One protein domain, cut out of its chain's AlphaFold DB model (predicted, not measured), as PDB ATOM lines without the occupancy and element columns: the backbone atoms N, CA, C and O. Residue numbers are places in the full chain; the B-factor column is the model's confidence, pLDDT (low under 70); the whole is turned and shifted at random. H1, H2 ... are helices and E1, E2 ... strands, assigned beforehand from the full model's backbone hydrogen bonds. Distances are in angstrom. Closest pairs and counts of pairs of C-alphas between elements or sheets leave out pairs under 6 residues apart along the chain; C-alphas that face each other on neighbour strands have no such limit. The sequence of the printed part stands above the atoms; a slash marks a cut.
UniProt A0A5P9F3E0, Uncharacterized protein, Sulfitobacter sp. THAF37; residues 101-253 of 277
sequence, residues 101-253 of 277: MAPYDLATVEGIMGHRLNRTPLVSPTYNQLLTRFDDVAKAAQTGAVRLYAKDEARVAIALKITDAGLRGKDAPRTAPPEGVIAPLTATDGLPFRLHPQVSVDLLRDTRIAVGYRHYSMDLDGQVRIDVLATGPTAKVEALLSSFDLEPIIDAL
ATOM      1  N   MET A 101     169.203 167.240 160.337       94.75
ATOM      2  CA  MET A 101     170.347 167.812 161.038       94.75
ATOM      3  C   MET A 101     170.587 167.052 162.348       94.75
ATOM      4  O   MET A 101     169.637 166.693 163.044       94.75
ATOM      5  N   ALA A 102     171.852 166.823 162.685       94.56
ATOM      6  CA  ALA A 102     172.283 166.231 163.944       94.56
ATOM      7  C   ALA A 102     173.477 167.007 164.531       94.56
ATOM      8  O   ALA A 102     174.236 167.636 163.776       94.56
ATOM      9  N   PRO A 103     173.658 166.975 165.866       93.56
ATOM     10  CA  PRO A 103     174.868 167.492 166.495       93.56
ATOM     11  C   PRO A 103     176.098 166.712 166.023       93.56
ATOM     12  O   PRO A 103     175.984 165.620 165.462       93.56
ATOM     13  N   TYR A 104     177.281 167.277 166.260       95.38
ATOM     14  CA  TYR A 104     178.534 166.609 165.943       95.38
ATOM     15  C   TYR A 104     178.656 165.252 166.645       95.38
ATOM     16  O   TYR A 104     178.460 165.130 167.853       95.38
ATOM     17  N   ASP A 105     179.054 164.255 165.864       96.81
ATOM     18  CA  ASP A 105     179.431 162.926 166.311       96.81
ATOM     19  C   ASP A 105     180.655 162.479 165.506       96.81
ATOM     20  O   ASP A 105     180.605 162.379 164.274       96.81
ATOM     21  N   LEU A 106     181.760 162.212 166.206       96.06
ATOM     22  CA  LEU A 106     183.017 161.806 165.580       96.06
ATOM     23  C   LEU A 106     182.836 160.518 164.768       96.06
ATOM     24  O   LEU A 106     183.359 160.434 163.660       96.06
ATOM     25  N   ALA A 107     182.062 159.547 165.266       97.00
ATOM     26  CA  ALA A 107     181.863 158.276 164.571       97.00
ATOM     27  C   ALA A 107     181.167 158.469 163.213       97.00
ATOM     28  O   ALA A 107     181.522 157.825 162.225       97.00
ATOM     29  N   THR A 108     180.220 159.405 163.133       96.94
ATOM     30  CA  THR A 108     179.573 159.774 161.873       96.94
ATOM     31  C   THR A 108     180.555 160.428 160.898       96.94
ATOM     32  O   THR A 108     180.554 160.072 159.720       96.94
ATOM     33  N   VAL A 109     181.429 161.334 161.354       96.88
ATOM     34  CA  VAL A 109     182.442 161.967 160.482       96.88
ATOM     35  C   VAL A 109     183.491 160.958 160.005       96.88
ATOM     36  O   VAL A 109     183.825 160.934 158.820       96.88
ATOM     37  N   GLU A 110     183.951 160.066 160.883       96.56
ATOM     38  CA  GLU A 110     184.802 158.927 160.512       96.56
ATOM     39  C   GLU A 110     184.116 158.032 159.467       96.56
ATOM     40  O   GLU A 110     184.752 157.585 158.510       96.56
ATOM     41  N   GLY A 111     182.801 157.824 159.600       96.00
ATOM     42  CA  GLY A 111     181.976 157.102 158.631       96.00
ATOM     43  C   GLY A 111     181.878 157.790 157.266       96.00
ATOM     44  O   GLY A 111     181.959 157.114 156.244       96.00
ATOM     45  N   ILE A 112     181.765 159.125 157.226       95.62
ATOM     46  CA  ILE A 112     181.808 159.915 155.981       95.62
ATOM     47  C   ILE A 112     183.169 159.746 155.301       95.62
ATOM     48  O   ILE A 112     183.242 159.544 154.092       95.62
ATOM     49  N   MET A 113     184.258 159.816 156.066       94.56
ATOM     50  CA  MET A 113     185.607 159.755 155.507       94.56
ATOM     51  C   MET A 113     186.075 158.335 155.175       94.56
ATOM     52  O   MET A 113     187.013 158.180 154.395       94.56
ATOM     53  N   GLY A 114     185.450 157.304 155.749       94.44
ATOM     54  CA  GLY A 114     185.894 155.913 155.626       94.44
ATOM     55  C   GLY A 114     187.191 155.614 156.391       94.44
ATOM     56  O   GLY A 114     187.829 154.589 156.156       94.44
ATOM     57  N   HIS A 115     187.593 156.501 157.304       92.75
ATOM     58  CA  HIS A 115     188.828 156.412 158.078       92.75
ATOM     59  C   HIS A 115     188.562 156.800 159.532       92.75
ATOM     60  O   HIS A 115     187.754 157.684 159.801       92.75
ATOM     61  N   ARG A 116     189.273 156.161 160.465       93.50
ATOM     62  CA  ARG A 116     189.216 156.512 161.889       93.50
ATOM     63  C   ARG A 116     190.279 157.537 162.243       93.50
ATOM     64  O   ARG A 116     191.387 157.494 161.702       93.50
ATOM     65  N   LEU A 117     189.954 158.405 163.190       92.06
ATOM     66  CA  LEU A 117     190.880 159.357 163.765       92.06
ATOM     67  C   LEU A 117     191.934 158.596 164.567       92.06
ATOM     68  O   LEU A 117     191.659 157.946 165.575       92.06
ATOM     69  N   ASN A 118     193.176 158.729 164.134       89.69
ATOM     70  CA  ASN A 118     194.341 158.268 164.853       89.69
ATOM     71  C   ASN A 118     195.041 159.469 165.506       89.69
ATOM     72  O   ASN A 118     195.564 160.350 164.821       89.69
ATOM     73  N   ARG A 119     195.064 159.510 166.845       83.88
ATOM     74  CA  ARG A 119     195.701 160.593 167.623       83.88
ATOM     75  C   ARG A 119     197.189 160.365 167.901       83.88
ATOM     76  O   ARG A 119     197.861 161.283 168.354       83.88
ATOM     77  N   THR A 120     197.704 159.160 167.662       78.38
ATOM     78  CA  THR A 120     199.098 158.796 167.950       78.38
ATOM     79  C   THR A 120     200.102 158.894 166.788       78.38
ATOM     80  O   THR A 120     201.279 158.625 167.044       78.38
ATOM     81  N   PRO A 121     199.755 159.228 165.525       64.00
ATOM     82  CA  PRO A 121     200.713 159.066 164.450       64.00
ATOM     83  C   PRO A 121     201.747 160.199 164.475       64.00
ATOM     84  O   PRO A 121     201.395 161.375 164.437       64.00
ATOM     85  N   LEU A 122     203.035 159.827 164.482       64.88
ATOM     86  CA  LEU A 122     204.157 160.765 164.322       64.88
ATOM     87  C   LEU A 122     204.043 161.592 163.032       64.88
ATOM     88  O   LEU A 122     204.521 162.722 162.992       64.88
ATOM     89  N   VAL A 123     203.401 161.041 161.995       62.06
ATOM     90  CA  VAL A 123     203.025 161.758 160.777       62.06
ATOM     91  C   VAL A 123     201.615 161.366 160.372       62.06
ATOM     92  O   VAL A 123     201.280 160.190 160.255       62.06
ATOM     93  N   SER A 124     200.785 162.381 160.183       75.56
ATOM     94  CA  SER A 124     199.353 162.245 159.986       75.56
ATOM     95  C   SER A 124     199.022 162.411 158.500       75.56
ATOM     96  O   SER A 124     199.301 163.489 157.958       75.56
ATOM     97  N   PRO A 125     198.451 161.390 157.825       84.69
ATOM     98  CA  PRO A 125     197.928 161.544 156.471       84.69
ATOM     99  C   PRO A 125     196.943 162.712 156.406       84.69
ATOM    100  O   PRO A 125     196.302 163.035 157.410       84.69
ATOM    101  N   THR A 126     196.772 163.332 155.239       86.62
ATOM    102  CA  THR A 126     195.886 164.504 155.127       86.62
ATOM    103  C   THR A 126     194.441 164.211 155.555       86.62
ATOM    104  O   THR A 126     193.816 165.084 156.156       86.62
ATOM    105  N   TYR A 127     193.932 162.979 155.381       89.44
ATOM    106  CA  TYR A 127     192.625 162.588 155.939       89.44
ATOM    107  C   TYR A 127     192.583 162.708 157.474       89.44
ATOM    108  O   TYR A 127     191.592 163.149 158.047       89.44
ATOM    109  N   ASN A 128     193.662 162.346 158.169       90.56
ATOM    110  CA  ASN A 128     193.695 162.351 159.626       90.56
ATOM    111  C   ASN A 128     193.858 163.774 160.162       90.56
ATOM    112  O   ASN A 128     193.271 164.103 161.184       90.56
ATOM    113  N   GLN A 129     194.580 164.640 159.447       89.38
ATOM    114  CA  GLN A 129     194.621 166.076 159.748       89.38
ATOM    115  C   GLN A 129     193.231 166.714 159.628       89.38
ATOM    116  O   GLN A 129     192.867 167.570 160.431       89.38
ATOM    117  N   LEU A 130     192.451 166.284 158.635       91.31
ATOM    118  CA  LEU A 130     191.096 166.768 158.411       91.31
ATOM    119  C   LEU A 130     190.131 166.275 159.501       91.31
ATOM    120  O   LEU A 130     189.400 167.093 160.052       91.31
ATOM    121  N   LEU A 131     190.201 164.998 159.898       93.69
ATOM    122  CA  LEU A 131     189.457 164.479 161.058       93.69
ATOM    123  C   LEU A 131     189.810 165.228 162.347       93.69
ATOM    124  O   LEU A 131     188.911 165.646 163.072       93.69
ATOM    125  N   THR A 132     191.105 165.443 162.611       91.62
ATOM    126  CA  THR A 132     191.559 166.229 163.767       91.62
ATOM    127  C   THR A 132     190.970 167.633 163.728       91.62
ATOM    128  O   THR A 132     190.478 168.104 164.742       91.62
ATOM    129  N   ARG A 133     190.936 168.288 162.561       90.88
ATOM    130  CA  ARG A 133     190.357 169.629 162.444       90.88
ATOM    131  C   ARG A 133     188.869 169.652 162.786       90.88
ATOM    132  O   ARG A 133     188.450 170.555 163.499       90.88
ATOM    133  N   PHE A 134     188.079 168.696 162.299       94.56
ATOM    134  CA  PHE A 134     186.654 168.610 162.647       94.56
ATOM    135  C   PHE A 134     186.457 168.382 164.153       94.56
ATOM    136  O   PHE A 134     185.637 169.058 164.769       94.56
ATOM    137  N   ASP A 135     187.250 167.490 164.754       94.06
ATOM    138  CA  ASP A 135     187.221 167.222 166.197       94.06
ATOM    139  C   ASP A 135     187.633 168.443 167.032       94.06
ATOM    140  O   ASP A 135     186.992 168.752 168.036       94.06
ATOM    141  N   ASP A 136     188.666 169.167 166.605       89.62
ATOM    142  CA  ASP A 136     189.141 170.377 167.271       89.62
ATOM    143  C   ASP A 136     188.109 171.507 167.181       89.62
ATOM    144  O   ASP A 136     187.857 172.175 168.181       89.62
ATOM    145  N   VAL A 137     187.471 171.701 166.019       91.31
ATOM    146  CA  VAL A 137     186.399 172.698 165.851       91.31
ATOM    147  C   VAL A 137     185.204 172.363 166.738       91.31
ATOM    148  O   VAL A 137     184.694 173.244 167.418       91.31
ATOM    149  N   ALA A 138     184.789 171.096 166.793       91.38
ATOM    150  CA  ALA A 138     183.677 170.679 167.644       91.38
ATOM    151  C   ALA A 138     183.959 170.866 169.145       91.38
ATOM    152  O   ALA A 138     183.041 171.120 169.922       91.38
ATOM    153  N   LYS A 139     185.224 170.746 169.569       87.25
ATOM    154  CA  LYS A 139     185.648 170.997 170.957       87.25
ATOM    155  C   LYS A 139     185.834 172.478 171.267       87.25
ATOM    156  O   LYS A 139     185.703 172.875 172.422       87.25
ATOM    157  N   ALA A 140     186.131 173.286 170.258       83.50
ATOM    158  CA  ALA A 140     186.294 174.726 170.369       83.50
ATOM    159  C   ALA A 140     184.952 175.454 170.184       83.50
ATOM    160  O   ALA A 140     184.844 176.338 169.342       83.50
ATOM    161  N   ALA A 141     183.943 175.114 170.996       77.75
ATOM    162  CA  ALA A 141     182.579 175.656 170.880       77.75
ATOM    163  C   ALA A 141     182.508 177.198 170.925       77.75
ATOM    164  O   ALA A 141     181.573 177.801 170.415       77.75
ATOM    165  N   GLN A 142     183.515 177.846 171.518       75.06
ATOM    166  CA  GLN A 142     183.626 179.305 171.547       75.06
ATOM    167  C   GLN A 142     184.067 179.910 170.214       75.06
ATOM    168  O   GLN A 142     183.838 181.085 169.994       75.06
ATOM    169  N   THR A 143     184.736 179.171 169.335       81.44
ATOM    170  CA  THR A 143     185.325 179.720 168.100       81.44
ATOM    171  C   THR A 143     184.910 178.940 166.863       81.44
ATOM    172  O   THR A 143     185.375 179.211 165.760       81.44
ATOM    173  N   GLY A 144     184.008 177.979 167.008       88.75
ATOM    174  CA  GLY A 144     183.485 177.221 165.897       88.75
ATOM    175  C   GLY A 144     182.403 176.253 166.324       88.75
ATOM    176  O   GLY A 144     182.135 176.051 167.504       88.75
ATOM    177  N   ALA A 145     181.774 175.656 165.328       91.69
ATOM    178  CA  ALA A 145     180.767 174.638 165.528       91.69
ATOM    179  C   ALA A 145     180.739 173.694 164.328       91.69
ATOM    180  O   ALA A 145     181.178 174.023 163.222       91.69
ATOM    181  N   VAL A 146     180.247 172.483 164.570       94.88
ATOM    182  CA  VAL A 146     180.116 171.451 163.544       94.88
ATOM    183  C   VAL A 146     178.685 170.934 163.543       94.88
ATOM    184  O   VAL A 146     178.110 170.654 164.600       94.88
ATOM    185  N   ARG A 147     178.109 170.790 162.348       94.94
ATOM    186  CA  ARG A 147     176.784 170.198 162.137       94.94
ATOM    187  C   ARG A 147     176.842 169.086 161.107       94.94
ATOM    188  O   ARG A 147     177.602 169.147 160.139       94.94
ATOM    189  N   LEU A 148     176.023 168.069 161.338       96.31
ATOM    190  CA  LEU A 148     175.891 166.913 160.465       96.31
ATOM    191  C   LEU A 148     174.532 166.949 159.774       96.31
ATOM    192  O   LEU A 148     173.516 167.203 160.415       96.31
ATOM    193  N   TYR A 149     174.519 166.652 158.481       96.00
ATOM    194  CA  TYR A 149     173.336 166.614 157.635       96.00
ATOM    195  C   TYR A 149     173.243 165.260 156.937       96.00
ATOM    196  O   TYR A 149     174.232 164.725 156.429       96.00
ATOM    197  N   ALA A 150     172.040 164.700 156.885       96.31
ATOM    198  CA  ALA A 150     171.776 163.429 156.224       96.31
ATOM    199  C   ALA A 150     170.484 163.478 155.401       96.31
ATOM    200  O   ALA A 150     169.448 163.918 155.899       96.31
ATOM    201  N   LYS A 151     170.540 162.970 154.167       95.44
ATOM    202  CA  LYS A 151     169.378 162.733 153.298       95.44
ATOM    203  C   LYS A 151     169.640 161.500 152.441       95.44
ATOM    204  O   LYS A 151     170.622 161.469 151.703       95.44
ATOM    205  N   ASP A 152     168.790 160.485 152.560       94.19
ATOM    206  CA  ASP A 152     168.947 159.187 151.888       94.19
ATOM    207  C   ASP A 152     170.342 158.566 152.135       94.19
ATOM    208  O   ASP A 152     170.712 158.306 153.284       94.19
ATOM    209  N   GLU A 153     171.140 158.364 151.085       92.06
ATOM    210  CA  GLU A 153     172.537 157.924 151.107       92.06
ATOM    211  C   GLU A 153     173.563 159.061 151.279       92.06
ATOM    212  O   GLU A 153     174.732 158.791 151.547       92.06
ATOM    213  N   ALA A 154     173.156 160.326 151.151       95.31
ATOM    214  CA  ALA A 154     174.053 161.466 151.296       95.31
ATOM    215  C   ALA A 154     174.291 161.806 152.773       95.31
ATOM    216  O   ALA A 154     173.358 161.867 153.586       95.31
ATOM    217  N   ARG A 155     175.553 162.040 153.127       97.06
ATOM    218  CA  ARG A 155     175.982 162.483 154.458       97.06
ATOM    219  C   ARG A 155     176.929 163.654 154.285       97.06
ATOM    220  O   ARG A 155     177.844 163.576 153.468       97.06
ATOM    221  N   VAL A 156     176.706 164.726 155.034       96.44
ATOM    222  CA  VAL A 156     177.504 165.950 154.956       96.44
ATOM    223  C   VAL A 156     177.844 166.414 156.367       96.44
ATOM    224  O   VAL A 156     176.962 166.508 157.211       96.44
ATOM    225  N   ALA A 157     179.110 166.705 156.632       97.19
ATOM    226  CA  ALA A 157     179.558 167.375 157.845       97.19
ATOM    227  C   ALA A 157     180.072 168.761 157.469       97.19
ATOM    228  O   ALA A 157     180.899 168.883 156.567       97.19
ATOM    229  N   ILE A 158     179.596 169.792 158.157       94.88
ATOM    230  CA  ILE A 158     179.998 171.178 157.925       94.88
ATOM    231  C   ILE A 158     180.612 171.695 159.215       94.88
ATOM    232  O   ILE A 158     179.947 171.722 160.249       94.88
ATOM    233  N   ALA A 159     181.882 172.075 159.144       94.38
ATOM    234  CA  ALA A 159     182.618 172.704 160.223       94.38
ATOM    235  C   ALA A 159     182.808 174.183 159.901       94.38
ATOM    236  O   ALA A 159     183.401 174.527 158.879       94.38
ATOM    237  N   LEU A 160     182.333 175.044 160.793       91.56
ATOM    238  CA  LEU A 160     182.579 176.475 160.762       91.56
ATOM    239  C   LEU A 160     183.580 176.809 161.858       91.56
ATOM    240  O   LEU A 160     183.371 176.461 163.018       91.56
ATOM    241  N   LYS A 161     184.661 177.492 161.492       90.12
ATOM    242  CA  LYS A 161     185.680 177.975 162.418       90.12
ATOM    243  C   LYS A 161     185.928 179.456 162.191       90.12
ATOM    244  O   LYS A 161     186.307 179.860 161.095       90.12
ATOM    245  N   ILE A 162     185.797 180.236 163.249       84.62
ATOM    246  CA  ILE A 162     186.281 181.606 163.336       84.62
ATOM    247  C   ILE A 162     187.767 181.528 163.695       84.62
ATOM    248  O   ILE A 162     188.174 180.833 164.628       84.62
ATOM    249  N   THR A 163     188.603 182.165 162.889       80.69
ATOM    250  CA  THR A 163     190.048 182.189 163.106       80.69
ATOM    251  C   THR A 163     190.402 183.213 164.178       80.69
ATOM    252  O   THR A 163     189.653 184.157 164.423       80.69
ATOM    253  N   ASP A 164     191.587 183.089 164.773       71.69
ATOM    254  CA  ASP A 164     192.091 184.083 165.731       71.69
ATOM    255  C   ASP A 164     192.145 185.494 165.117       71.69
ATOM    256  O   ASP A 164     191.947 186.492 165.807       71.69
ATOM    257  N   ALA A 165     192.385 185.588 163.805       66.12
ATOM    258  CA  ALA A 165     192.345 186.850 163.077       66.12
ATOM    259  C   ALA A 165     190.920 187.418 162.998       66.12
ATOM    260  O   ALA A 165     190.731 188.602 163.277       66.12
ATOM    261  N   GLY A 166     189.925 186.566 162.719       64.38
ATOM    262  CA  GLY A 166     188.508 186.926 162.771       64.38
ATOM    263  C   GLY A 166     188.059 187.369 164.163       64.38
ATOM    264  O   GLY A 166     187.396 188.391 164.292       64.38
ATOM    265  N   LEU A 167     188.500 186.686 165.224       64.19
ATOM    266  CA  LEU A 167     188.208 187.084 166.611       64.19
ATOM    267  C   LEU A 167     188.792 188.456 166.972       64.19
ATOM    268  O   LEU A 167     188.236 189.173 167.800       64.19
ATOM    269  N   ARG A 168     189.922 188.824 166.363       62.38
ATOM    270  CA  ARG A 168     190.631 190.078 166.644       62.38
ATOM    271  C   ARG A 168     190.293 191.206 165.662       62.38
ATOM    272  O   ARG A 168     190.806 192.306 165.843       62.38
ATOM    273  N   GLY A 169     189.505 190.943 164.613       56.31
ATOM    274  CA  GLY A 169     189.297 191.886 163.504       56.31
ATOM    275  C   GLY A 169     190.608 192.331 162.838       56.31
ATOM    276  O   GLY A 169     190.703 193.455 162.348       56.31
ATOM    277  N   LYS A 170     191.646 191.487 162.894       58.28
ATOM    278  CA  LYS A 170     192.976 191.764 162.332       58.28
ATOM    279  C   LYS A 170     193.088 191.142 160.947       58.28
ATOM    280  O   LYS A 170     192.438 190.138 160.659       58.28
ATOM    281  N   ASP A 171     193.979 191.696 160.130       55.34
ATOM    282  CA  ASP A 171     194.354 191.078 158.863       55.34
ATOM    283  C   ASP A 171     194.884 189.663 159.127       55.34
ATOM    284  O   ASP A 171     195.893 189.462 159.810       55.34
ATOM    285  N   ALA A 172     194.175 188.658 158.614       54.94
ATOM    286  CA  ALA A 172     194.600 187.278 158.739       54.94
ATOM    287  C   ALA A 172     195.849 187.042 157.874       54.94
ATOM    288  O   ALA A 172     195.859 187.426 156.696       54.94
ATOM    289  N   PRO A 173     196.900 186.374 158.394       47.41
ATOM    290  CA  PRO A 173     197.971 185.895 157.539       47.41
ATOM    291  C   PRO A 173     197.359 184.974 156.483       47.41
ATOM    292  O   PRO A 173     196.658 184.015 156.803       47.41
ATOM    293  N   ARG A 174     197.601 185.311 155.215       52.16
ATOM    294  CA  ARG A 174     196.981 184.655 154.063       52.16
ATOM    295  C   ARG A 174     197.264 183.157 154.106       52.16
ATOM    296  O   ARG A 174     198.398 182.730 153.878       52.16
ATOM    297  N   THR A 175     196.241 182.349 154.364       47.72
ATOM    298  CA  THR A 175     196.377 180.903 154.211       47.72
ATOM    299  C   THR A 175     196.383 180.616 152.718       47.72
ATOM    300  O   THR A 175     195.365 180.778 152.045       47.72
ATOM    301  N   ALA A 176     197.538 180.230 152.168       45.81
ATOM    302  CA  ALA A 176     197.581 179.760 150.790       45.81
ATOM    303  C   ALA A 176     196.559 178.619 150.635       45.81
ATOM    304  O   ALA A 176     196.502 177.741 151.508       45.81
ATOM    305  N   PRO A 177     195.731 178.617 149.573       49.72
ATOM    306  CA  PRO A 177     194.869 177.479 149.317       49.72
ATOM    307  C   PRO A 177     195.751 176.228 149.219       49.72
ATOM    308  O   PRO A 177     196.852 176.309 148.663       49.72
ATOM    309  N   PRO A 178     195.311 175.088 149.771       52.44
ATOM    310  CA  PRO A 178     196.051 173.850 149.603       52.44
ATOM    311  C   PRO A 178     196.236 173.571 148.111       52.44
ATOM    312  O   PRO A 178     195.369 173.861 147.284       52.44
ATOM    313  N   GLU A 179     197.411 173.064 147.771       49.38
ATOM    314  CA  GLU A 179     197.816 172.819 146.395       49.38
ATOM    315  C   GLU A 179     196.822 171.860 145.706       49.38
ATOM    316  O   GLU A 179     196.479 170.810 146.255       49.38
ATOM    317  N   GLY A 180     196.334 172.222 144.513       54.16
ATOM    318  CA  GLY A 180     195.445 171.369 143.712       54.16
ATOM    319  C   GLY A 180     193.940 171.656 143.790       54.16
ATOM    320  O   GLY A 180     193.158 170.774 143.451       54.16
ATOM    321  N   VAL A 181     193.501 172.852 144.200       61.72
ATOM    322  CA  VAL A 181     192.080 173.254 144.090       61.72
ATOM    323  C   VAL A 181     191.592 173.108 142.642       61.72
ATOM    324  O   VAL A 181     192.165 173.708 141.734       61.72
ATOM    325  N   ILE A 182     190.539 172.310 142.434       58.47
ATOM    326  CA  ILE A 182     190.161 171.816 141.097       58.47
ATOM    327  C   ILE A 182     189.223 172.788 140.361       58.47
ATOM    328  O   ILE A 182     189.387 172.984 139.161       58.47
ATOM    329  N   ALA A 183     188.268 173.414 141.057       58.09
ATOM    330  CA  ALA A 183     187.378 174.467 140.545       58.09
ATOM    331  C   ALA A 183     186.439 174.966 141.668       58.09
ATOM    332  O   ALA A 183     186.219 174.233 142.643       58.09
ATOM    333  N   PRO A 184     185.859 176.178 141.554       63.94
ATOM    334  CA  PRO A 184     184.686 176.556 142.338       63.94
ATOM    335  C   PRO A 184     183.473 175.722 141.889       63.94
ATOM    336  O   PRO A 184     183.162 175.681 140.702       63.94
ATOM    337  N   LEU A 185     182.813 175.031 142.821       61.31
ATOM    338  CA  LEU A 185     181.693 174.130 142.504       61.31
ATOM    339  C   LEU A 185     180.345 174.869 142.463       61.31
ATOM    340  O   LEU A 185     179.481 174.586 141.643       61.31
ATOM    341  N   THR A 186     180.148 175.808 143.383       63.28
ATOM    342  CA  THR A 186     178.881 176.519 143.586       63.28
ATOM    343  C   THR A 186     179.182 177.825 144.299       63.28
ATOM    344  O   THR A 186     180.021 177.823 145.202       63.28
ATOM    345  N   ALA A 187     178.523 178.911 143.893       60.47
ATOM    346  CA  ALA A 187     178.536 180.179 144.610       60.47
ATOM    347  C   ALA A 187     177.265 180.281 145.459       60.47
ATOM    348  O   ALA A 187     176.166 180.308 144.910       60.47
ATOM    349  N   THR A 188     177.430 180.330 146.776       63.53
ATOM    350  CA  THR A 188     176.358 180.645 147.725       63.53
ATOM    351  C   THR A 188     176.557 182.098 148.133       63.53
ATOM    352  O   THR A 188     177.660 182.452 148.539       63.53
ATOM    353  N   ASP A 189     175.564 182.962 147.915       62.91
ATOM    354  CA  ASP A 189     175.665 184.413 148.167       62.91
ATOM    355  C   ASP A 189     176.891 185.077 147.507       62.91
ATOM    356  O   ASP A 189     177.545 185.962 148.053       62.91
ATOM    357  N   GLY A 190     177.247 184.605 146.304       65.69
ATOM    358  CA  GLY A 190     178.415 185.077 145.550       65.69
ATOM    359  C   GLY A 190     179.760 184.497 146.007       65.69
ATOM    360  O   GLY A 190     180.781 184.759 145.370       65.69
ATOM    361  N   LEU A 191     179.780 183.661 147.049       71.06
ATOM    362  CA  LEU A 191     180.986 183.058 147.614       71.06
ATOM    363  C   LEU A 191     181.150 181.604 147.137       71.06
ATOM    364  O   LEU A 191     180.331 180.742 147.468       71.06
ATOM    365  N   PRO A 192     182.193 181.279 146.349       79.81
ATOM    366  CA  PRO A 192     182.422 179.919 145.881       79.81
ATOM    367  C   PRO A 192     182.981 178.954 146.934       79.81
ATOM    368  O   PRO A 192     184.029 179.196 147.539       79.81
ATOM    369  N   PHE A 193     182.378 177.767 147.020       84.38
ATOM    370  CA  PHE A 193     183.018 176.597 147.623       84.38
ATOM    371  C   PHE A 193     184.073 176.004 146.684       84.38
ATOM    372  O   PHE A 193     183.809 175.725 145.511       84.38
ATOM    373  N   ARG A 194     185.269 175.754 147.221       85.31
ATOM    374  CA  ARG A 194     186.395 175.139 146.504       85.31
ATOM    375  C   ARG A 194     186.445 173.646 146.771       85.31
ATOM    376  O   ARG A 194     186.506 173.250 147.931       85.31
ATOM    377  N   LEU A 195     186.472 172.833 145.716       87.56
ATOM    378  CA  LEU A 195     186.700 171.390 145.827       87.56
ATOM    379  C   LEU A 195     188.199 171.088 145.965       87.56
ATOM    380  O   LEU A 195     189.009 171.505 145.131       87.56
ATOM    381  N   HIS A 196     188.548 170.329 147.003       87.19
ATOM    382  CA  HIS A 196     189.898 169.813 147.231       87.19
ATOM    383  C   HIS A 196     190.146 168.521 146.443       87.19
ATOM    384  O   HIS A 196     189.193 167.797 146.132       87.19
ATOM    385  N   PRO A 197     191.417 168.182 146.155       86.00
ATOM    386  CA  PRO A 197     191.769 166.887 145.591       86.00
ATOM    387  C   PRO A 197     191.197 165.718 146.397       86.00
ATOM    388  O   PRO A 197     191.340 165.658 147.617       86.00
ATOM    389  N   GLN A 198     190.622 164.731 145.709       87.50
ATOM    390  CA  GLN A 198     190.133 163.487 146.322       87.50
ATOM    391  C   GLN A 198     191.263 162.473 146.531       87.50
ATOM    392  O   GLN A 198     191.153 161.286 146.212       87.50
ATOM    393  N   VAL A 199     192.374 162.957 147.076       87.88
ATOM    394  CA  VAL A 199     193.529 162.147 147.442       87.88
ATOM    395  C   VAL A 199     193.985 162.515 148.845       87.88
ATOM    396  O   VAL A 199     194.130 163.687 149.185       87.88
ATOM    397  N   SER A 200     194.246 161.499 149.659       87.00
ATOM    398  CA  SER A 200     195.010 161.664 150.882       87.00
ATOM    399  C   SER A 200     196.494 161.482 150.593       87.00
ATOM    400  O   SER A 200     196.876 160.531 149.917       87.00
ATOM    401  N   VAL A 201     197.334 162.348 151.152       86.69
ATOM    402  CA  VAL A 201     198.795 162.242 151.042       86.69
ATOM    403  C   VAL A 201     199.358 161.742 152.368       86.69
ATOM    404  O   VAL A 201     199.070 162.319 153.418       86.69
ATOM    405  N   ASP A 202     200.137 160.663 152.330       84.50
ATOM    406  CA  ASP A 202     201.008 160.249 153.432       84.50
ATOM    407  C   ASP A 202     202.352 160.966 153.277       84.50
ATOM    408  O   ASP A 202     203.156 160.627 152.410       84.50
ATOM    409  N   LEU A 203     202.592 161.971 154.120       77.19
ATOM    410  CA  LEU A 203     203.774 162.828 154.024       77.19
ATOM    411  C   LEU A 203     205.099 162.082 154.276       77.19
ATOM    412  O   LEU A 203     206.142 162.582 153.872       77.19
ATOM    413  N   LEU A 204     205.091 160.911 154.931       79.25
ATOM    414  CA  LEU A 204     206.318 160.120 155.127       79.25
ATOM    415  C   LEU A 204     206.703 159.341 153.882       79.25
ATOM    416  O   LEU A 204     207.884 159.168 153.592       79.25
ATOM    417  N   ARG A 205     205.697 158.781 153.217       82.81
ATOM    418  CA  ARG A 205     205.893 157.836 152.117       82.81
ATOM    419  C   ARG A 205     205.749 158.499 150.754       82.81
ATOM    420  O   ARG A 205     205.989 157.833 149.755       82.81
ATOM    421  N   ASP A 206     205.332 159.764 150.735       84.50
ATOM    422  CA  ASP A 206     204.911 160.497 149.540       84.50
ATOM    423  C   ASP A 206     203.902 159.691 148.701       84.50
ATOM    424  O   ASP A 206     203.888 159.705 147.470       84.50
ATOM    425  N   THR A 207     203.052 158.917 149.384       87.75
ATOM    426  CA  THR A 207     202.039 158.094 148.726       87.75
ATOM    427  C   THR A 207     200.717 158.833 148.681       87.75
ATOM    428  O   THR A 207     200.266 159.438 149.657       87.75
ATOM    429  N   ARG A 208     200.070 158.755 147.518       89.81
ATOM    430  CA  ARG A 208     198.741 159.311 147.281       89.81
ATOM    431  C   ARG A 208     197.722 158.184 147.316       89.81
ATOM    432  O   ARG A 208     197.832 157.216 146.570       89.81
ATOM    433  N   ILE A 209     196.736 158.317 148.189       88.56
ATOM    434  CA  ILE A 209     195.675 157.339 148.413       88.56
ATOM    435  C   ILE A 209     194.374 157.976 147.943       88.56
ATOM    436  O   ILE A 209     194.002 159.034 148.443       88.56
ATOM    437  N   ALA A 210     193.684 157.364 146.984       90.06
ATOM    438  CA  ALA A 210     192.365 157.840 146.579       90.06
ATOM    439  C   ALA A 210     191.385 157.750 147.758       90.06
ATOM    440  O   ALA A 210     191.373 156.750 148.478       90.06
ATOM    441  N   VAL A 211     190.564 158.784 147.948       92.25
ATOM    442  CA  VAL A 211     189.542 158.812 149.003       92.25
ATOM    443  C   VAL A 211     188.136 158.837 148.410       92.25
ATOM    444  O   VAL A 211     187.906 159.411 147.350       92.25
ATOM    445  N   GLY A 212     187.185 158.206 149.106       91.31
ATOM    446  CA  GLY A 212     185.783 158.129 148.673       91.31
ATOM    447  C   GLY A 212     184.928 159.343 149.051       91.31
ATOM    448  O   GLY A 212     183.798 159.467 148.581       91.31
ATOM    449  N   TYR A 213     185.448 160.238 149.894       94.19
ATOM    450  CA  TYR A 213     184.754 161.454 150.311       94.19
ATOM    451  C   TYR A 213     185.099 162.644 149.406       94.19
ATOM    452  O   TYR A 213     186.075 162.645 148.650       94.19
ATOM    453  N   ARG A 214     184.277 163.687 149.493       93.25
ATOM    454  CA  ARG A 214     184.521 165.003 148.895       93.25
ATOM    455  C   ARG A 214     184.775 166.004 150.012       93.25
ATOM    456  O   ARG A 214     184.054 166.002 151.006       93.25
ATOM    457  N   HIS A 215     185.807 166.826 149.856       93.12
ATOM    458  CA  HIS A 215     186.124 167.914 150.780       93.12
ATOM    459  C   HIS A 215     185.980 169.235 150.040       93.12
ATOM    460  O   HIS A 215     186.618 169.439 149.008       93.12
ATOM    461  N   TYR A 216     185.146 170.120 150.573       91.31
ATOM    462  CA  TYR A 216     185.018 171.495 150.116       91.31
ATOM    463  C   TYR A 216     185.503 172.453 151.190       91.31
ATOM    464  O   TYR A 216     185.389 172.160 152.380       91.31
ATOM    465  N   SER A 217     185.998 173.617 150.788       90.31
ATOM    466  CA  SER A 217     186.196 174.710 151.734       90.31
ATOM    467  C   SER A 217     185.807 176.060 151.165       90.31
ATOM    468  O   SER A 217     185.958 176.309 149.968       90.31
ATOM    469  N   MET A 218     185.416 176.948 152.063       87.12
ATOM    470  CA  MET A 218     185.251 178.373 151.837       87.12
ATOM    471  C   MET A 218     186.053 179.127 152.899       87.12
ATOM    472  O   MET A 218     186.169 178.675 154.039       87.12
ATOM    473  N   ASP A 219     186.641 180.245 152.495       84.38
ATOM    474  CA  ASP A 219     187.418 181.131 153.356       84.38
ATOM    475  C   ASP A 219     186.887 182.555 153.155       84.38
ATOM    476  O   ASP A 219     186.814 183.024 152.016       84.38
ATOM    477  N   LEU A 220     186.445 183.181 154.247       79.69
ATOM    478  CA  LEU A 220     185.889 184.532 154.290       79.69
ATOM    479  C   LEU A 220     186.943 185.457 154.887       79.69
ATOM    480  O   LEU A 220     187.091 185.526 156.110       79.69
ATOM    481  N   ASP A 221     187.702 186.121 154.018       73.81
ATOM    482  CA  ASP A 221     188.729 187.101 154.385       73.81
ATOM    483  C   ASP A 221     189.753 186.613 155.433       73.81
ATOM    484  O   ASP A 221     190.334 187.399 156.181       73.81
ATOM    485  N   GLY A 222     189.991 185.297 155.514       76.00
ATOM    486  CA  GLY A 222     190.825 184.651 156.528       76.00
ATOM    487  C   GLY A 222     190.257 184.713 157.948       76.00
ATOM    488  O   GLY A 222     190.908 184.238 158.880       76.00
ATOM    489  N   GLN A 223     189.061 185.274 158.128       79.12
ATOM    490  CA  GLN A 223     188.370 185.428 159.405       79.12
ATOM    491  C   GLN A 223     187.502 184.218 159.736       79.12
ATOM    492  O   GLN A 223     187.449 183.788 160.887       79.12
ATOM    493  N   VAL A 224     186.843 183.647 158.728       84.81
ATOM    494  CA  VAL A 224     186.031 182.437 158.874       84.81
ATOM    495  C   VAL A 224     186.445 181.417 157.844       84.81
ATOM    496  O   VAL A 224     186.610 181.708 156.663       84.81
ATOM    497  N   ARG A 225     186.563 180.185 158.311       89.31
ATOM    498  CA  ARG A 225     186.793 179.015 157.491       89.31
ATOM    499  C   ARG A 225     185.606 178.081 157.626       89.31
ATOM    500  O   ARG A 225     185.260 177.673 158.733       89.31
ATOM    501  N   ILE A 226     185.040 177.694 156.493       91.25
ATOM    502  CA  ILE A 226     184.018 176.655 156.410       91.25
ATOM    503  C   ILE A 226     184.649 175.465 155.694       91.25
ATOM    504  O   ILE A 226     185.081 175.590 154.550       91.25
ATOM    505  N   ASP A 227     184.734 174.315 156.357       93.81
ATOM    506  CA  ASP A 227     185.123 173.043 155.749       93.81
ATOM    507  C   ASP A 227     183.891 172.132 155.660       93.81
ATOM    508  O   ASP A 227     183.135 171.984 156.618       93.81
ATOM    509  N   VAL A 228     183.704 171.481 154.515       94.56
ATOM    510  CA  VAL A 228     182.591 170.564 154.256       94.56
ATOM    511  C   VAL A 228     183.149 169.206 153.862       94.56
ATOM    512  O   VAL A 228     183.908 169.104 152.901       94.56
ATOM    513  N   LEU A 229     182.740 168.153 154.556       96.06
ATOM    514  CA  LEU A 229     182.977 166.764 154.173       96.06
ATOM    515  C   LEU A 229     181.681 166.152 153.683       96.06
ATOM    516  O   LEU A 229     180.660 166.295 154.346       96.06
ATOM    517  N   ALA A 230     181.710 165.441 152.561       96.25
ATOM    518  CA  ALA A 230     180.504 164.842 152.017       96.25
ATOM    519  C   ALA A 230     180.723 163.471 151.371       96.25
ATOM    520  O   ALA A 230     181.727 163.229 150.699       96.25
ATOM    521  N   THR A 231     179.712 162.616 151.502       95.56
ATOM    522  CA  THR A 231     179.494 161.410 150.694       95.56
ATOM    523  C   THR A 231     178.120 161.461 150.022       95.56
ATOM    524  O   THR A 231     177.229 162.206 150.436       95.56
ATOM    525  N   GLY A 232     177.952 160.681 148.950       92.00
ATOM    526  CA  GLY A 232     176.725 160.618 148.146       92.00
ATOM    527  C   GLY A 232     176.878 161.253 146.757       92.00
ATOM    528  O   GLY A 232     178.009 161.447 146.304       92.00
ATOM    529  N   PRO A 233     175.777 161.578 146.059       90.75
ATOM    530  CA  PRO A 233     175.789 162.270 144.764       90.75
ATOM    531  C   PRO A 233     176.180 163.754 144.865       90.75
ATOM    532  O   PRO A 233     175.853 164.419 145.850       90.75
ATOM    533  N   THR A 234     176.854 164.300 143.846       88.25
ATOM    534  CA  THR A 234     177.293 165.712 143.838       88.25
ATOM    535  C   THR A 234     176.129 166.692 143.893       88.25
ATOM    536  O   THR A 234     176.113 167.538 144.781       88.25
ATOM    537  N   ALA A 235     175.101 166.475 143.072       88.38
ATOM    538  CA  ALA A 235     173.916 167.329 143.023       88.38
ATOM    539  C   ALA A 235     173.198 167.468 144.380       88.38
ATOM    540  O   ALA A 235     172.697 168.538 144.705       88.38
ATOM    541  N   LYS A 236     173.171 166.411 145.212       90.62
ATOM    542  CA  LYS A 236     172.568 166.489 146.557       90.62
ATOM    543  C   LYS A 236     173.377 167.406 147.478       90.62
ATOM    544  O   LYS A 236     172.795 168.181 148.228       90.62
ATOM    545  N   VAL A 237     174.707 167.323 147.417       89.31
ATOM    546  CA  VAL A 237     175.600 168.163 148.230       89.31
ATOM    547  C   VAL A 237     175.536 169.615 147.770       89.31
ATOM    548  O   VAL A 237     175.419 170.497 148.607       89.31
ATOM    549  N   GLU A 238     175.545 169.868 146.462       87.19
ATOM    550  CA  GLU A 238     175.393 171.219 145.903       87.19
ATOM    551  C   GLU A 238     174.048 171.838 146.267       87.19
ATOM    552  O   GLU A 238     174.009 172.989 146.688       87.19
ATOM    553  N   ALA A 239     172.953 171.076 146.177       87.75
ATOM    554  CA  ALA A 239     171.634 171.553 146.581       87.75
ATOM    555  C   ALA A 239     171.593 171.928 148.072       87.75
ATOM    556  O   ALA A 239     170.997 172.940 148.428       87.75
ATOM    557  N   LEU A 240     172.256 171.145 148.935       89.56
ATOM    558  CA  LEU A 240     172.415 171.499 150.344       89.56
ATOM    559  C   LEU A 240     173.251 172.778 150.498       89.56
ATOM    560  O   LEU A 240     172.806 173.704 151.158       89.56
ATOM    561  N   LEU A 241     174.426 172.871 149.874       88.12
ATOM    562  CA  LEU A 241     175.304 174.044 150.000       88.12
ATOM    563  C   LEU A 241     174.683 175.328 149.429       88.12
ATOM    564  O   LEU A 241     174.895 176.400 149.984       88.12
ATOM    565  N   SER A 242     173.877 175.220 148.372       85.19
ATOM    566  CA  SER A 242     173.159 176.350 147.760       85.19
ATOM    567  C   SER A 242     172.008 176.869 148.621       85.19
ATOM    568  O   SER A 242     171.508 177.958 148.375       85.19
ATOM    569  N   SER A 243     171.550 176.075 149.592       84.06
ATOM    570  CA  SER A 243     170.474 176.459 150.510       84.06
ATOM    571  C   SER A 243     170.969 177.131 151.790       84.06
ATOM    572  O   SER A 243     170.150 177.569 152.595       84.06
ATOM    573  N   PHE A 244     172.288 177.172 152.006       81.00
ATOM    574  CA  PHE A 244     172.851 177.920 153.120       81.00
ATOM    575  C   PHE A 244     172.684 179.405 152.854       81.00
ATOM    576  O   PHE A 244     173.125 179.892 151.824       81.00
ATOM    577  N   ASP A 245     172.084 180.101 153.805       78.06
ATOM    578  CA  ASP A 245     172.159 181.548 153.874       78.06
ATOM    579  C   ASP A 245     173.429 181.908 154.654       78.06
ATOM    580  O   ASP A 245     173.552 181.588 155.843       78.06
ATOM    581  N   LEU A 246     174.418 182.475 153.964       79.50
ATOM    582  CA  LEU A 246     175.667 182.932 154.572       79.50
ATOM    583  C   LEU A 246     175.577 184.394 155.017       79.50
ATOM    584  O   LEU A 246     176.488 184.863 155.704       79.50
ATOM    585  N   GLU A 247     174.501 185.108 154.677       80.56
ATOM    586  CA  GLU A 247     174.305 186.517 155.016       80.56
ATOM    587  C   GLU A 247     174.409 186.765 156.532       80.56
ATOM    588  O   GLU A 247     175.178 187.644 156.918       80.56
ATOM    589  N   PRO A 248     173.819 185.948 157.434       76.44
ATOM    590  CA  PRO A 248     173.993 186.126 158.877       76.44
ATOM    591  C   PRO A 248     175.451 186.036 159.343       76.44
ATOM    592  O   PRO A 248     175.844 186.724 160.285       76.44
ATOM    593  N   ILE A 249     176.269 185.202 158.689       75.75
ATOM    594  CA  ILE A 249     177.704 185.072 158.992       75.75
ATOM    595  C   ILE A 249     178.414 186.343 158.581       75.75
ATOM    596  O   ILE A 249     179.129 186.951 159.367       75.75
ATOM    597  N   ILE A 250     178.206 186.727 157.328       77.62
ATOM    598  CA  ILE A 250     178.818 187.888 156.702       77.62
ATOM    599  C   ILE A 250     178.490 189.157 157.497       77.62
ATOM    600  O   ILE A 250     179.367 189.987 157.731       77.62
ATOM    601  N   ASP A 251     177.244 189.289 157.936       76.75
ATOM    602  CA  ASP A 251     176.726 190.437 158.671       76.75
ATOM    603  C   ASP A 251     177.297 190.547 160.078       76.75
ATOM    604  O   ASP A 251     177.505 191.654 160.581       76.75
ATOM    605  N   ALA A 252     177.565 189.404 160.699       74.06
ATOM    606  CA  ALA A 252     178.117 189.340 162.035       74.06
ATOM    607  C   ALA A 252     179.654 189.421 162.056       74.06
ATOM    608  O   ALA A 252     180.242 189.608 163.124       74.06
ATOM    609  N   LEU A 253     180.322 189.300 160.901       71.62
ATOM    610  CA  LEU A 253     181.774 189.393 160.835       71.62
ATOM    611  C   LEU A 253     182.282 190.833 160.999       71.62
ATOM    612  O   LEU A 253     181.695 191.778 160.457       71.62
TER     613      LEU A 253
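What this domain is: This is residues 101 to 253 of the 277 residues of an uncharacterized protein of Sulfitobacter sp. THAF37 (UniProt A0A5P9F3E0). A seven-stranded sheet, twisted and curled, forms the body; H1 and H2 pack over one face, and on the other face the sheet curls round H4. A small separate hairpin, E6 and E7, meets the first residues of H2, while H3 and H5 only graze the sheet. The printed part has 153 residues, with five named helices and nine named strands in the order E1 H1 H2 E2 E3 H3 E4 E5 E6 E7 E8 E9 H4 H5. The large sheet runs E1 E2 E3 E9 E8 E5 E4, all antiparallel, and the class is mixed, helices and strands. The whole is compact, with a radius of gyration of the C-alphas of 15.2 A and spans of 42 by 36 by 30 A.

Where its parts are: Find C-alpha 101 at (170.347, 167.812, 161.038), where E1, residues 101 to 103, begins. H1 follows at 106 to 113, then H2 from C-alpha 126 at (195.886, 164.504, 155.127) to 139, 19.9 A long. Next come E2, 144 to 151, 23.8 A, and E3, 154 to 162, 26.5 A. After H3, 164 to 168, look for E4 at 184 to 188, E5 at 191 to 195, E6 at 199 to 202 and E7 at 207 to 210. E8, 214 to 220, measures 20.3 A and E9, 224 to 231, 23.5 A. H4 spans 234 to 242, and H5, 247 to 252, ends at C-alpha 252, (178.117, 189.340, 162.035).

How they stand to each other: Start at edge strand E1: N 102 and O 148 of E2 are 2.8 A apart, within hydrogen-bond range. In the hairpin E2 and E3, look at N 147 and O 158, 2.9 A. E3 and E9 are antiparallel neighbours, with N 157 and O 229 within hydrogen-bond range at 2.8 A; hairpin E8 and E9 has N 216 and O 228 at 2.8 A. The pairing of E5 is staggered, with E4 over residues 191 to 194 and with E8 over residues 194 to 195: N 217 of E8 and O 194 are within hydrogen-bond range at 2.9 A, and so are N 193 and O 186 of E4 at 3.0 A. H1 and H2, a helical hairpin on the same face, touch at a shallow tilt of 32 degrees, opposite ways; their closest C-alphas, Leu 106 and Asp 135, are 6.9 A apart. Their heights over the sheet are 8.8 A and 9.5 A. On the opposite face, H4 comes closest to E4 at C-alphas 242 and 188, 5.4 A. H2 comes closest to E6 at C-alphas 126 and 200, 5.2 A; in the hairpin E6 and E7, N 200 and O 209 are 2.8 A apart. In all five helices every O i to N i+4 pair is within hydrogen-bond range.

The domain as a whole: The farthest C-alphas, Arg 205 and Asp 251, are 44.2 A apart. The printed part has no cut. The links H1 to H2 and H3 to E4 are long. Mean pLDDT of the printed part is 82.6; look for values under 70 at residues 121 to 123 and 165 to 190.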